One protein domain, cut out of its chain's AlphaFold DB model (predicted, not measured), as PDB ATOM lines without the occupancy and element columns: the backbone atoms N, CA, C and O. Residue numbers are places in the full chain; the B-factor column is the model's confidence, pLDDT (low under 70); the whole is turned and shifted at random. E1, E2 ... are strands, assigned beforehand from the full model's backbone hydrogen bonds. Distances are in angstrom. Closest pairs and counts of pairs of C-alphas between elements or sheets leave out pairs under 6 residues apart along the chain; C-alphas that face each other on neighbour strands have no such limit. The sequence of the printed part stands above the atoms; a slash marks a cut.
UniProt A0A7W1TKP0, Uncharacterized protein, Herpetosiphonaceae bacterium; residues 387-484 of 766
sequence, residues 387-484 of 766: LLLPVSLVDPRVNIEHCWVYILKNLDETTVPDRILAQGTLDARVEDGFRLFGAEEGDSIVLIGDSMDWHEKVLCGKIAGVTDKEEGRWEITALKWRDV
ATOM      1  N   LEU A 387      69.899 210.516  98.460       92.31
ATOM      2  CA  LEU A 387      69.258 210.181  97.189       92.31
ATOM      3  C   LEU A 387      67.750 210.069  97.380       92.31
ATOM      4  O   LEU A 387      67.271 209.335  98.241       92.31
ATOM      5  N   LEU A 388      67.001 210.781  96.552       94.06
ATOM      6  CA  LEU A 388      65.554 210.683  96.469       94.06
ATOM      7  C   LEU A 388      65.183 209.622  95.437       94.06
ATOM      8  O   LEU A 388      65.680 209.644  94.310       94.06
ATOM      9  N   LEU A 389      64.290 208.713  95.827       95.06
ATOM     10  CA  LEU A 389      63.570 207.811  94.939       95.06
ATOM     11  C   LEU A 389      62.206 208.435  94.612       95.06
ATOM     12  O   LEU A 389      61.294 208.344  95.440       95.06
ATOM     13  N   PRO A 390      62.033 209.062  93.433       94.31
ATOM     14  CA  PRO A 390      60.744 209.598  93.021       94.31
ATOM     15  C   PRO A 390      59.668 208.516  93.053       94.31
ATOM     16  O   PRO A 390      59.893 207.398  92.587       94.31
ATOM     17  N   VAL A 391      58.472 208.859  93.535       91.31
ATOM     18  CA  VAL A 391      57.324 207.934  93.527       91.31
ATOM     19  C   VAL A 391      56.996 207.482  92.099       91.31
ATOM     20  O   VAL A 391      56.623 206.335  91.886       91.31
ATOM     21  N   SER A 392      57.225 208.346  91.105       92.69
ATOM     22  CA  SER A 392      57.076 208.033  89.678       92.69
ATOM     23  C   SER A 392      58.028 206.945  89.171       92.69
ATOM     24  O   SER A 392      57.740 206.318  88.152       92.69
ATOM     25  N   LEU A 393      59.149 206.716  89.863       94.50
ATOM     26  CA  LEU A 393      60.069 205.622  89.575       94.50
ATOM     27  C   LEU A 393      59.753 204.360  90.371       94.50
ATOM     28  O   LEU A 393      60.361 203.337  90.083       94.50
ATOM     29  N   VAL A 394      58.839 204.378  91.346       93.62
ATOM     30  CA  VAL A 394      58.439 203.160  92.064       93.62
ATOM     31  C   VAL A 394      57.554 202.310  91.156       93.62
ATOM     32  O   VAL A 394      56.613 202.800  90.535       93.62
ATOM     33  N   ASP A 395      57.874 201.023  91.048       94.31
ATOM     34  CA  ASP A 395      57.148 200.122  90.161       94.31
ATOM     35  C   ASP A 395      55.699 199.906  90.645       94.31
ATOM     36  O   ASP A 395      55.500 199.476  91.785       94.31
ATOM     37  N   PRO A 396      54.680 200.126  89.793       93.31
ATOM     38  CA  PRO A 396      53.276 200.003  90.187       93.31
ATOM     39  C   PRO A 396      52.845 198.560  90.485       93.31
ATOM     40  O   PRO A 396      51.731 198.340  90.958       93.31
ATOM     41  N   ARG A 397      53.690 197.556  90.200       93.50
ATOM     42  CA  ARG A 397      53.425 196.157  90.564       93.50
ATOM     43  C   ARG A 397      53.524 195.908  92.062       93.50
ATOM     44  O   ARG A 397      53.049 194.864  92.493       93.50
ATOM     45  N   VAL A 398      54.131 196.811  92.833       91.69
ATOM     46  CA  VAL A 398      54.213 196.706  94.292       91.69
ATOM     47  C   VAL A 398      53.309 197.756  94.922       91.69
ATOM     48  O   VAL A 398      53.340 198.934  94.571       91.69
ATOM     49  N   ASN A 399      52.512 197.327  95.891       88.19
ATOM     50  CA  ASN A 399      51.724 198.201  96.728       88.19
ATOM     51  C   ASN A 399      52.656 198.969  97.671       88.19
ATOM     52  O   ASN A 399      53.198 198.416  98.629       88.19
ATOM     53  N   ILE A 400      52.814 200.265  97.407       86.94
ATOM     54  CA  ILE A 400      53.688 201.159  98.176       86.94
ATOM     55  C   ILE A 400      53.355 201.182  99.673       86.94
ATOM     56  O   ILE A 400      54.244 201.376 100.496       86.94
ATOM     57  N   GLU A 401      52.094 200.927 100.029       80.44
ATOM     58  CA  GLU A 401      51.630 200.904 101.414       80.44
ATOM     59  C   GLU A 401      52.171 199.710 102.214       80.44
ATOM     60  O   GLU A 401      52.266 199.771 103.441       80.44
ATOM     61  N   HIS A 402      52.543 198.632 101.521       81.44
ATOM     62  CA  HIS A 402      53.003 197.371 102.097       81.44
ATOM     63  C   HIS A 402      54.393 196.989 101.568       81.44
ATOM     64  O   HIS A 402      54.714 195.812 101.437       81.44
ATOM     65  N   CYS A 403      55.227 197.991 101.276       90.06
ATOM     66  CA  CYS A 403      56.516 197.819 100.616       90.06
ATOM     67  C   CYS A 403      57.696 198.192 101.514       90.06
ATOM     68  O   CYS A 403      57.841 199.347 101.920       90.06
ATOM     69  N   TRP A 404      58.567 197.218 101.769       92.56
ATOM     70  CA  TRP A 404      59.866 197.397 102.403       92.56
ATOM     71  C   TRP A 404      60.937 197.757 101.382       92.56
ATOM     72  O   TRP A 404      61.027 197.134 100.327       92.56
ATOM     73  N   VAL A 405      61.783 198.717 101.741       95.50
ATOM     74  CA  VAL A 405      62.866 199.223 100.900       95.50
ATOM     75  C   VAL A 405      64.212 198.888 101.534       95.50
ATOM     76  O   VAL A 405      64.437 199.156 102.719       95.50
ATOM     77  N   TYR A 406      65.120 198.343 100.729       96.88
ATOM     78  CA  TYR A 406      66.505 198.064 101.108       96.88
ATOM     79  C   TYR A 406      67.468 198.629 100.072       96.88
ATOM     80  O   TYR A 406      67.152 198.665  98.881       96.88
ATOM     81  N   ILE A 407      68.661 199.009 100.522       96.44
ATOM     82  CA  ILE A 407      69.802 199.299  99.652       96.44
ATOM     83  C   ILE A 407      70.805 198.162  99.805       96.44
ATOM     84  O   ILE A 407      71.178 197.798 100.922       96.44
ATOM     85  N   LEU A 408      71.233 197.615  98.676       96.12
ATOM     86  CA  LEU A 408      72.235 196.571  98.566       96.12
ATOM     87  C   LEU A 408      73.499 197.165  97.945       96.12
ATOM     88  O   LEU A 408      73.514 197.507  96.757       96.12
ATOM     89  N   LYS A 409      74.548 197.294  98.763       93.06
ATOM     90  CA  LYS A 409      75.847 197.829  98.346       93.06
ATOM     91  C   LYS A 409      76.582 196.821  97.469       93.06
ATOM     92  O   LYS A 409      76.688 195.656  97.844       93.06
ATOM     93  N   ASN A 410      77.095 197.283  96.328       90.75
ATOM     94  CA  ASN A 410      77.932 196.504  95.404       90.75
ATOM     95  C   ASN A 410      77.323 195.176  94.914       90.75
ATOM     96  O   ASN A 410      78.049 194.257  94.549       90.75
ATOM     97  N   LEU A 411      75.990 195.070  94.854       93.38
ATOM     98  CA  LEU A 411      75.344 193.895  94.272       93.38
ATOM     99  C   LEU A 411      75.516 193.865  92.742       93.38
ATOM    100  O   LEU A 411      75.116 194.797  92.033       93.38
ATOM    101  N   ASP A 412      76.012 192.744  92.224       88.62
ATOM    102  CA  ASP A 412      75.916 192.366  90.814       88.62
ATOM    103  C   ASP A 412      75.286 190.968  90.634       88.62
ATOM    104  O   ASP A 412      74.835 190.333  91.586       88.62
ATOM    105  N   GLU A 413      75.171 190.503  89.387       83.38
ATOM    106  CA  GLU A 413      74.537 189.214  89.062       83.38
ATOM    107  C   GLU A 413      75.277 188.019  89.688       83.38
ATOM    108  O   GLU A 413      74.664 187.032  90.100       83.38
ATOM    109  N   THR A 414      76.596 188.128  89.816       83.19
ATOM    110  CA  THR A 414      77.495 187.070  90.283       83.19
ATOM    111  C   THR A 414      77.900 187.214  91.745       83.19
ATOM    112  O   THR A 414      78.298 186.229  92.360       83.19
ATOM    113  N   THR A 415      77.765 188.405  92.320       85.38
ATOM    114  CA  THR A 415      78.179 188.699  93.687       85.38
ATOM    115  C   THR A 415      76.999 188.721  94.653       85.38
ATOM    116  O   THR A 415      75.838 188.456  94.312       85.38
ATOM    117  N   VAL A 416      77.352 188.959  95.908       88.62
ATOM    118  CA  VAL A 416      76.459 189.215  97.029       88.62
ATOM    119  C   VAL A 416      76.698 190.627  97.517       88.62
ATOM    120  O   VAL A 416      77.792 191.144  97.294       88.62
ATOM    121  N   PRO A 417      75.702 191.259  98.152       92.00
ATOM    122  CA  PRO A 417      75.906 192.612  98.618       92.00
ATOM    123  C   PRO A 417      76.987 192.633  99.697       92.00
ATOM    124  O   PRO A 417      77.036 191.746 100.549       92.00
ATOM    125  N   ASP A 418      77.817 193.670  99.687       87.50
ATOM    126  CA  ASP A 418      78.786 193.895 100.763       87.50
ATOM    127  C   ASP A 418      78.079 194.351 102.040       87.50
ATOM    128  O   ASP A 418      78.554 194.117 103.148       87.50
ATOM    129  N   ARG A 419      76.926 195.010 101.882       87.75
ATOM    130  CA  ARG A 419      76.134 195.560 102.975       87.75
ATOM    131  C   ARG A 419      74.669 195.694 102.587       87.75
ATOM    132  O   ARG A 419      74.347 196.021 101.440       87.75
ATOM    133  N   ILE A 420      73.795 195.504 103.571       92.69
ATOM    134  CA  ILE A 420      72.356 195.754 103.472       92.69
ATOM    135  C   ILE A 420      72.009 196.931 104.376       92.69
ATOM    136  O   ILE A 420      72.297 196.888 105.566       92.69
ATOM    137  N   LEU A 421      71.377 197.963 103.816       92.94
ATOM    138  CA  LEU A 421      70.802 199.071 104.579       92.94
ATOM    139  C   LEU A 421      69.281 199.000 104.476       92.94
ATOM    140  O   LEU A 421      68.708 199.303 103.422       92.94
ATOM    141  N   ALA A 422      68.611 198.625 105.561       93.81
ATOM    142  CA  ALA A 422      67.160 198.721 105.616       93.81
ATOM    143  C   ALA A 422      66.738 200.195 105.646       93.81
ATOM    144  O   ALA A 422      67.195 200.967 106.478       93.81
ATOM    145  N   GLN A 423      65.821 200.589 104.762       94.00
ATOM    146  CA  GLN A 423      65.254 201.944 104.736       94.00
ATOM    147  C   GLN A 423      63.863 202.002 105.384       94.00
ATOM    148  O   GLN A 423      63.370 203.084 105.702       94.00
ATOM    149  N   GLY A 424      63.256 200.838 105.647       91.00
ATOM    150  CA  GLY A 424      61.920 200.703 106.229       91.00
ATOM    151  C   GLY A 424      60.835 200.680 105.154       91.00
ATOM    152  O   GLY A 424      61.019 199.989 104.157       91.00
ATOM    153  N   THR A 425      59.715 201.382 105.339       89.19
ATOM    154  CA  THR A 425      58.651 201.466 104.315       89.19
ATOM    155  C   THR A 425      58.533 202.862 103.735       89.19
ATOM    156  O   THR A 425      58.873 203.843 104.399       89.19
ATOM    157  N   LEU A 426      58.009 202.947 102.512       86.75
ATOM    158  CA  LEU A 426      57.707 204.211 101.843       86.75
ATOM    159  C   LEU A 426      56.775 205.059 102.733       86.75
ATOM    160  O   LEU A 426      55.683 204.619 103.089       86.75
ATOM    161  N   ASP A 427      57.246 206.237 103.159       76.44
ATOM    162  CA  ASP A 427      56.472 207.170 103.993       76.44
ATOM    163  C   ASP A 427      55.384 207.812 103.118       76.44
ATOM    164  O   ASP A 427      55.656 208.298 102.018       76.44
ATOM    165  N   ALA A 428      54.139 207.766 103.594       65.75
ATOM    166  CA  ALA A 428      52.971 208.200 102.831       65.75
ATOM    167  C   ALA A 428      52.944 209.718 102.571       65.75
ATOM    168  O   ALA A 428      52.187 210.176 101.721       65.75
ATOM    169  N   ARG A 429      53.750 210.497 103.303       67.19
ATOM    170  CA  ARG A 429      53.767 211.966 103.248       67.19
ATOM    171  C   ARG A 429      54.814 212.526 102.290       67.19
ATOM    172  O   ARG A 429      54.960 213.742 102.206       67.19
ATOM    173  N   VAL A 430      55.589 211.681 101.609       69.50
ATOM    174  CA  VAL A 430      56.725 212.175 100.824       69.50
ATOM    175  C   VAL A 430      56.302 212.498  99.396       69.50
ATOM    176  O   VAL A 430      56.378 211.658  98.502       69.50
ATOM    177  N   GLU A 431      55.867 213.741  99.194       72.50
ATOM    178  CA  GLU A 431      55.477 214.277  97.882       72.50
ATOM    179  C   GLU A 431      56.664 214.315  96.897       72.50
ATOM    180  O   GLU A 431      56.503 214.008  95.717       72.50
ATOM    181  N   ASP A 432      57.877 214.581  97.395       79.12
ATOM    182  CA  ASP A 432      59.098 214.759  96.590       79.12
ATOM    183  C   ASP A 432      59.924 213.478  96.355       79.12
ATOM    184  O   ASP A 432      61.030 213.542  95.812       79.12
ATOM    185  N   GLY A 433      59.405 212.312  96.754       88.00
ATOM    186  CA  GLY A 433      60.098 211.025  96.644       88.00
ATOM    187  C   GLY A 433      60.824 210.581  97.916       88.00
ATOM    188  O   GLY A 433      61.224 211.369  98.762       88.00
ATOM    189  N   PHE A 434      61.001 209.275  98.068       92.50
ATOM    190  CA  PHE A 434      61.485 208.653  99.296       92.50
ATOM    191  C   PHE A 434      63.001 208.807  99.480       92.50
ATOM    192  O   PHE A 434      63.776 208.447  98.596       92.50
ATOM    193  N   ARG A 435      63.436 209.293 100.649       92.12
ATOM    194  CA  ARG A 435      64.864 209.449 100.982       92.12
ATOM    195  C   ARG A 435      65.526 208.092 101.234       92.12
ATOM    196  O   ARG A 435      65.103 207.342 102.118       92.12
ATOM    197  N   LEU A 436      66.580 207.813 100.475       94.06
ATOM    198  CA  LEU A 436      67.443 206.642 100.588       94.06
ATOM    199  C   LEU A 436      68.768 207.048 101.246       94.06
ATOM    200  O   LEU A 436      69.679 207.558 100.591       94.06
ATOM    201  N   PHE A 437      68.876 206.838 102.556       92.50
ATOM    202  CA  PHE A 437      70.068 207.199 103.323       92.50
ATOM    203  C   PHE A 437      71.181 206.178 103.109       92.50
ATOM    204  O   PHE A 437      70.977 204.975 103.280       92.50
ATOM    205  N   GLY A 438      72.361 206.674 102.731       91.31
ATOM    206  CA  GLY A 438      73.527 205.854 102.405       91.31
ATOM    207  C   GLY A 438      73.512 205.243 101.001       91.31
ATOM    208  O   GLY A 438      74.443 204.507 100.673       91.31
ATOM    209  N   ALA A 439      72.499 205.532 100.174       94.12
ATOM    210  CA  ALA A 439      72.481 205.114  98.773       94.12
ATOM    211  C   ALA A 439      73.438 205.957  97.930       94.12
ATOM    212  O   ALA A 439      73.555 207.167  98.116       94.12
ATOM    213  N   GLU A 440      74.048 205.319  96.940       93.19
ATOM    214  CA  GLU A 440      74.910 205.939  95.943       93.19
ATOM    215  C   GLU A 440      74.559 205.440  94.535       93.19
ATOM    216  O   GLU A 440      73.903 204.417  94.335       93.19
ATOM    217  N   GLU A 441      75.004 206.180  93.524       94.06
ATOM    218  CA  GLU A 441      74.932 205.718  92.140       94.06
ATOM    219  C   GLU A 441      75.718 204.408  91.977       94.06
ATOM    220  O   GLU A 441      76.852 204.301  92.437       94.06
ATOM    221  N   GLY A 442      75.116 203.412  91.328       94.94
ATOM    222  CA  GLY A 442      75.655 202.057  91.226       94.94
ATOM    223  C   GLY A 442      75.107 201.071  92.262       94.94
ATOM    224  O   GLY A 442      75.176 199.867  92.008       94.94
ATOM    225  N   ASP A 443      74.499 201.535  93.358       96.06
ATOM    226  CA  ASP A 443      73.839 200.646  94.317       96.06
ATOM    227  C   ASP A 443      72.563 200.020  93.744       96.06
ATOM    228  O   ASP A 443      71.965 200.507  92.776       96.06
ATOM    229  N   SER A 444      72.123 198.927  94.367       97.75
ATOM    230  CA  SER A 444      70.861 198.268  94.035       97.75
ATOM    231  C   SER A 444      69.796 198.574  95.088       97.75
ATOM    232  O   SER A 444      70.035 198.424  96.283       97.75
ATOM    233  N   ILE A 445      68.604 198.971  94.652       97.56
ATOM    234  CA  ILE A 445      67.419 199.149  95.495       97.56
ATOM    235  C   ILE A 445      66.573 197.888  95.390       97.56
ATOM    236  O   ILE A 445      66.305 197.415  94.283       97.56
ATOM    237  N   VAL A 446      66.120 197.375  96.529       97.56
ATOM    238  CA  VAL A 446      65.209 196.232  96.596       97.56
ATOM    239  C   VAL A 446      63.899 196.649  97.240       97.56
ATOM    240  O   VAL A 446      63.896 197.239  98.320       97.56
ATOM    241  N   LEU A 447      62.797 196.309  96.576       96.50
ATOM    242  CA  LEU A 447      61.437 196.443  97.081       96.50
ATOM    243  C   LEU A 447      60.903 195.055  97.420       96.50
ATOM    244  O   LEU A 447      60.920 194.177  96.560       96.50
ATOM    245  N   ILE A 448      60.426 194.871  98.648       94.75
ATOM    246  CA  ILE A 448      59.757 193.645  99.092       94.75
ATOM    247  C   ILE A 448      58.384 194.025  99.631       94.75
ATOM    248  O   ILE A 448      58.288 194.672 100.672       94.75
ATOM    249  N   GLY A 449      57.324 193.628  98.942       91.25
ATOM    250  CA  GLY A 449      55.968 193.961  99.358       91.25
ATOM    251  C   GLY A 449      54.904 193.216  98.579       91.25
ATOM    252  O   GLY A 449      55.209 192.486  97.641       91.25
ATOM    253  N   ASP A 450      53.654 193.420  98.964       88.25
ATOM    254  CA  ASP A 450      52.511 192.836  98.269       88.25
ATOM    255  C   ASP A 450      52.278 193.541  96.929       88.25
ATOM    256  O   ASP A 450      52.401 194.761  96.831       88.25
ATOM    257  N   SER A 451      51.905 192.805  95.890       88.25
ATOM    258  CA  SER A 451      51.310 193.365  94.684       88.25
ATOM    259  C   SER A 451      49.842 193.727  94.906       88.25
ATOM    260  O   SER A 451      49.255 193.475  95.959       88.25
ATOM    261  N   MET A 452      49.219 194.350  93.904       80.75
ATOM    262  CA  MET A 452      47.815 194.788  93.976       80.75
ATOM    263  C   MET A 452      46.815 193.635  94.181       80.75
ATOM    264  O   MET A 452      45.707 193.853  94.665       80.75
ATOM    265  N   ASP A 453      47.203 192.415  93.822       80.88
ATOM    266  CA  ASP A 453      46.486 191.155  94.033       80.88
ATOM    267  C   ASP A 453      46.924 190.411  95.311       80.88
ATOM    268  O   ASP A 453      46.549 189.258  95.503       80.88
ATOM    269  N   TRP A 454      47.660 191.072  96.215       79.50
ATOM    270  CA  TRP A 454      48.109 190.527  97.506       79.50
ATOM    271  C   TRP A 454      49.017 189.297  97.391       79.50
ATOM    272  O   TRP A 454      49.026 188.422  98.262       79.50
ATOM    273  N   HIS A 455      49.784 189.233  96.306       85.38
ATOM    274  CA  HIS A 455      50.890 188.301  96.166       85.38
ATOM    275  C   HIS A 455      52.198 189.015  96.461       85.38
ATOM    276  O   HIS A 455      52.447 190.115  95.991       85.38
ATOM    277  N   GLU A 456      53.072 188.397  97.234       89.12
ATOM    278  CA  GLU A 456      54.337 189.046  97.525       89.12
ATOM    279  C   GLU A 456      55.241 189.123  96.293       89.12
ATOM    280  O   GLU A 456      55.321 188.206  95.468       89.12
ATOM    281  N   LYS A 457      55.946 190.246  96.189       93.81
ATOM    282  CA  LYS A 457      56.841 190.599  95.100       93.81
ATOM    283  C   LYS A 457      58.166 191.101  95.639       93.81
ATOM    284  O   LYS A 457      58.219 191.864  96.602       93.81
ATOM    285  N   VAL A 458      59.234 190.699  94.956       96.44
ATOM    286  CA  VAL A 458      60.591 191.195  95.177       96.44
ATOM    287  C   VAL A 458      61.078 191.826  93.877       96.44
ATOM    288  O   VAL A 458      61.252 191.147  92.864       96.44
ATOM    289  N   LEU A 459      61.277 193.141  93.889       97.31
ATOM    290  CA  LEU A 459      61.817 193.885  92.754       97.31
ATOM    291  C   LEU A 459      63.203 194.417  93.094       97.31
ATOM    292  O   LEU A 459      63.439 194.863  94.210       97.31
ATOM    293  N   CYS A 460      64.106 194.408  92.119       97.69
ATOM    294  CA  CYS A 460      65.460 194.934  92.257       97.69
ATOM    295  C   CYS A 460      65.763 195.902  91.115       97.69
ATOM    296  O   CYS A 460      65.543 195.563  89.953       97.69
ATOM    297  N   GLY A 461      66.288 197.083  91.418       97.12
ATOM    298  CA  GLY A 461      66.697 198.069  90.421       97.12
ATOM    299  C   GLY A 461      68.064 198.651  90.751       97.12
ATOM    300  O   GLY A 461      68.315 199.008  91.894       97.12
ATOM    301  N   LYS A 462      68.946 198.763  89.753       97.50
ATOM    302  CA  LYS A 462      70.266 199.393  89.906       97.50
ATOM    303  C   LYS A 462      70.186 200.891  89.609       97.50
ATOM    304  O   LYS A 462      69.654 201.264  88.562       97.50
ATOM    305  N   ILE A 463      70.711 201.728  90.503       97.06
ATOM    306  CA  ILE A 463      70.748 203.188  90.340       97.06
ATOM    307  C   ILE A 463      71.751 203.516  89.229       97.06
ATOM    308  O   ILE A 463      72.957 203.400  89.427       97.06
ATOM    309  N   ALA A 464      71.252 203.882  88.049       96.75
ATOM    310  CA  ALA A 464      72.058 204.065  86.839       96.75
ATOM    311  C   ALA A 464      72.317 205.537  86.485       96.75
ATOM    312  O   ALA A 464      73.072 205.813  85.557       96.75
ATOM    313  N   GLY A 465      71.660 206.467  87.173       95.50
ATOM    314  CA  GLY A 465      71.826 207.895  86.952       95.50
ATOM    315  C   GLY A 465      71.169 208.702  88.060       95.50
ATOM    316  O   GLY A 465      70.082 208.360  88.538       95.50
ATOM    317  N   VAL A 466      71.854 209.767  88.463       95.25
ATOM    318  CA  VAL A 466      71.410 210.711  89.487       95.25
ATOM    319  C   VAL A 466      71.602 212.132  88.969       95.25
ATOM    320  O   VAL A 466      72.548 212.403  88.230       95.25
ATOM    321  N   THR A 467      70.707 213.043  89.337       94.25
ATOM    322  CA  THR A 467      70.853 214.476  89.060       94.25
ATOM    323  C   THR A 467      70.843 215.254  90.359       94.25
ATOM    324  O   THR A 467      70.172 214.864  91.313       94.25
ATOM    325  N   ASP A 468      71.578 216.356  90.390       90.31
ATOM    326  CA  ASP A 468      71.466 217.328  91.468       90.31
ATOM    327  C   ASP A 468      70.089 218.006  91.368       90.31
ATOM    328  O   ASP A 468      69.686 218.419  90.273       90.31
ATOM    329  N   LYS A 469      69.340 218.044  92.473       86.31
ATOM    330  CA  LYS A 469      68.006 218.662  92.550       86.31
ATOM    331  C   LYS A 469      68.088 219.988  93.299       86.31
ATOM    332  O   LYS A 469      67.592 221.002  92.816       86.31
ATOM    333  N   GLU A 470      68.733 219.968  94.461       83.69
ATOM    334  CA  GLU A 470      68.974 221.102  95.356       83.69
ATOM    335  C   GLU A 470      70.308 220.867  96.072       83.69
ATOM    336  O   GLU A 470      70.734 219.724  96.191       83.69
ATOM    337  N   GLU A 471      70.947 221.910  96.610       75.88
ATOM    338  CA  GLU A 471      72.240 221.785  97.298       75.88
ATOM    339  C   GLU A 471      72.225 220.658  98.358       75.88
ATOM    340  O   GLU A 471      71.547 220.743  99.383       75.88
ATOM    341  N   GLY A 472      72.956 219.571  98.080       72.12
ATOM    342  CA  GLY A 472      73.044 218.386  98.946       72.12
ATOM    343  C   GLY A 472      71.948 217.326  98.750       72.12
ATOM    344  O   GLY A 472      71.974 216.297  99.425       72.12
ATOM    345  N   ARG A 473      71.008 217.507  97.818       83.44
ATOM    346  CA  ARG A 473      69.938 216.547  97.506       83.44
ATOM    347  C   ARG A 473      69.993 216.114  96.054       83.44
ATOM    348  O   ARG A 473      69.833 216.909  95.133       83.44
ATOM    349  N   TRP A 474      70.131 214.811  95.872       91.25
ATOM    350  CA  TRP A 474      70.208 214.189  94.562       91.25
ATOM    351  C   TRP A 474      68.930 213.407  94.294       91.25
ATOM    352  O   TRP A 474      68.355 212.800  95.193       91.25
ATOM    353  N   GLU A 475      68.485 213.393  93.049       94.12
ATOM    354  CA  GLU A 475      67.316 212.638  92.616       94.12
ATOM    355  C   GLU A 475      67.742 211.538  91.648       94.12
ATOM    356  O   GLU A 475      68.555 211.759  90.747       94.12
ATOM    357  N   ILE A 476      67.203 210.334  91.835       95.94
ATOM    358  CA  ILE A 476      67.419 209.229  90.903       95.94
ATOM    359  C   ILE A 476      66.669 209.541  89.607       95.94
ATOM    360  O   ILE A 476      65.453 209.710  89.616       95.94
ATOM    361  N   THR A 477      67.388 209.568  88.485       96.38
ATOM    362  CA  THR A 477      66.819 209.839  87.153       96.38
ATOM    363  C   THR A 477      66.733 208.595  86.280       96.38
ATOM    364  O   THR A 477      65.938 208.556  85.341       96.38
ATOM    365  N   ALA A 478      67.525 207.562  86.584       96.69
ATOM    366  CA  ALA A 478      67.534 206.315  85.834       96.69
ATOM    367  C   ALA A 478      67.578 205.100  86.769       96.69
ATOM    368  O   ALA A 478      68.566 204.850  87.461       96.69
ATOM    369  N   LEU A 479      66.498 204.317  86.740       96.81
ATOM    370  CA  LEU A 479      66.330 203.069  87.478       96.81
ATOM    371  C   LEU A 479      65.479 202.115  86.638       96.81
ATOM    372  O   LEU A 479      64.409 202.489  86.160       96.81
ATOM    373  N   LYS A 480      65.943 200.877  86.449       97.00
ATOM    374  CA  LYS A 480      65.174 199.838  85.754       97.00
ATOM    375  C   LYS A 480      64.914 198.670  86.692       97.00
ATOM    376  O   LYS A 480      65.851 197.977  87.082       97.00
ATOM    377  N   TRP A 481      63.644 198.436  87.008       97.75
ATOM    378  CA  TRP A 481      63.230 197.320  87.850       97.75
ATOM    379  C   TRP A 481      63.311 195.983  87.118       97.75
ATOM    380  O   TRP A 481      62.838 195.828  85.989       97.75
ATOM    381  N   ARG A 482      63.858 194.992  87.813       97.25
ATOM    382  CA  ARG A 482      63.831 193.574  87.470       97.25
ATOM    383  C   ARG A 482      62.995 192.842  88.513       97.25
ATOM    384  O   ARG A 482      63.166 193.075  89.708       97.25
ATOM    385  N   ASP A 483      62.101 191.968  88.058       97.12
ATOM    386  CA  ASP A 483      61.387 191.051  88.949       97.12
ATOM    387  C   ASP A 483      62.357 189.939  89.365       97.12
ATOM    388  O   ASP A 483      62.843 189.189  88.518       97.12
ATOM    389  N   VAL A 484      62.690 189.904  90.652       96.94
ATOM    390  CA  VAL A 484      63.569 188.905  91.276       96.94
ATOM    391  C   VAL A 484      62.787 188.069  92.293       96.94
ATOM    392  O   VAL A 484      63.385 187.452  93.173       96.94
TER     393      VAL A 484
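What this domain is: This is residues 387 to 484 of the 766 residues of an uncharacterized protein of Herpetosiphonaceae bacterium (UniProt A0A7W1TKP0). One long sheet of seven strands curls round like part of a small barrel, only partly closed: it folds back on itself so that E3, E2 and E5 face E7, E1 and E4, with the long, bent E6 as the hinge. The edge strands E3 and E4 come to 6.6 A of each other at their closest C-alphas, and the hairpin of E6 and E7 is made of the two longest strands, 35.3 A and 28.2 A from first to last C-alpha. The printed part has 98 residues with seven named strands, E1 to E7 in chain order, and no named helix; the class is all strand. The sheet, in the order E3, E2, E5, E6, E7, E1, E4, is mixed. The whole is compact, with a radius of gyration of the C-alphas of 12.8 A and spans of 40 by 36 by 20 A.

Where its parts are: E1, residues 387 to 389, begins at C-alpha 387 (69.258, 210.181, 97.189) and is 6.6 A long. After residues 390 to 402, E2 covers residues 403 to 409, 19.5 A, and E3 residues 419 to 425, 18.5 A. E4, residues 434 to 436, is 6.4 A long, and E5, residues 444 to 450, is 19.6 A. E6, residues 456 to 470, is the longest strand by residues, with C-alpha 456 at (54.337, 189.046, 97.525), and measures 35.3 A. E7, residues 473 to 483, measures 28.2 A and ends at C-alpha 483 (61.387, 191.051, 88.949).

How they stand to each other: E1 is the antiparallel neighbour of E4, with N 389 and O 434 2.8 A apart, and the parallel neighbour of E7, with N 388 and O 474 2.8 A apart. E2 and E3 form a hairpin, N 421 and O 407 being 2.9 A apart. E2 is also antiparallel to E5, with N 406 and O 446 2.9 A apart. E5, E6 and E7 make a meander, each strand the antiparallel neighbour of the one before; N 447 and O 459 are 2.8 A apart, as are N 475 and O 467. E6 bends by 79 degrees at residue 467 and E7 by 58 degrees at residue 478. The closest C-alphas of E3 and E4 are those of Gln 423 and Leu 436. E3 and E7 are apart.

The domain as a whole: The sheet is strongly twisted, its C-alphas lying up to 12.7 A off their best plane. The C-alphas of Asp 453 and Glu 471 are the two farthest apart, at 40.2 A. The link from E1 to E2 is long, and those from E5 to E6 and E6 to E7 are tight. The printed part has no cut. Its mean pLDDT is 90.5, and residues 428 to 430 are under 70.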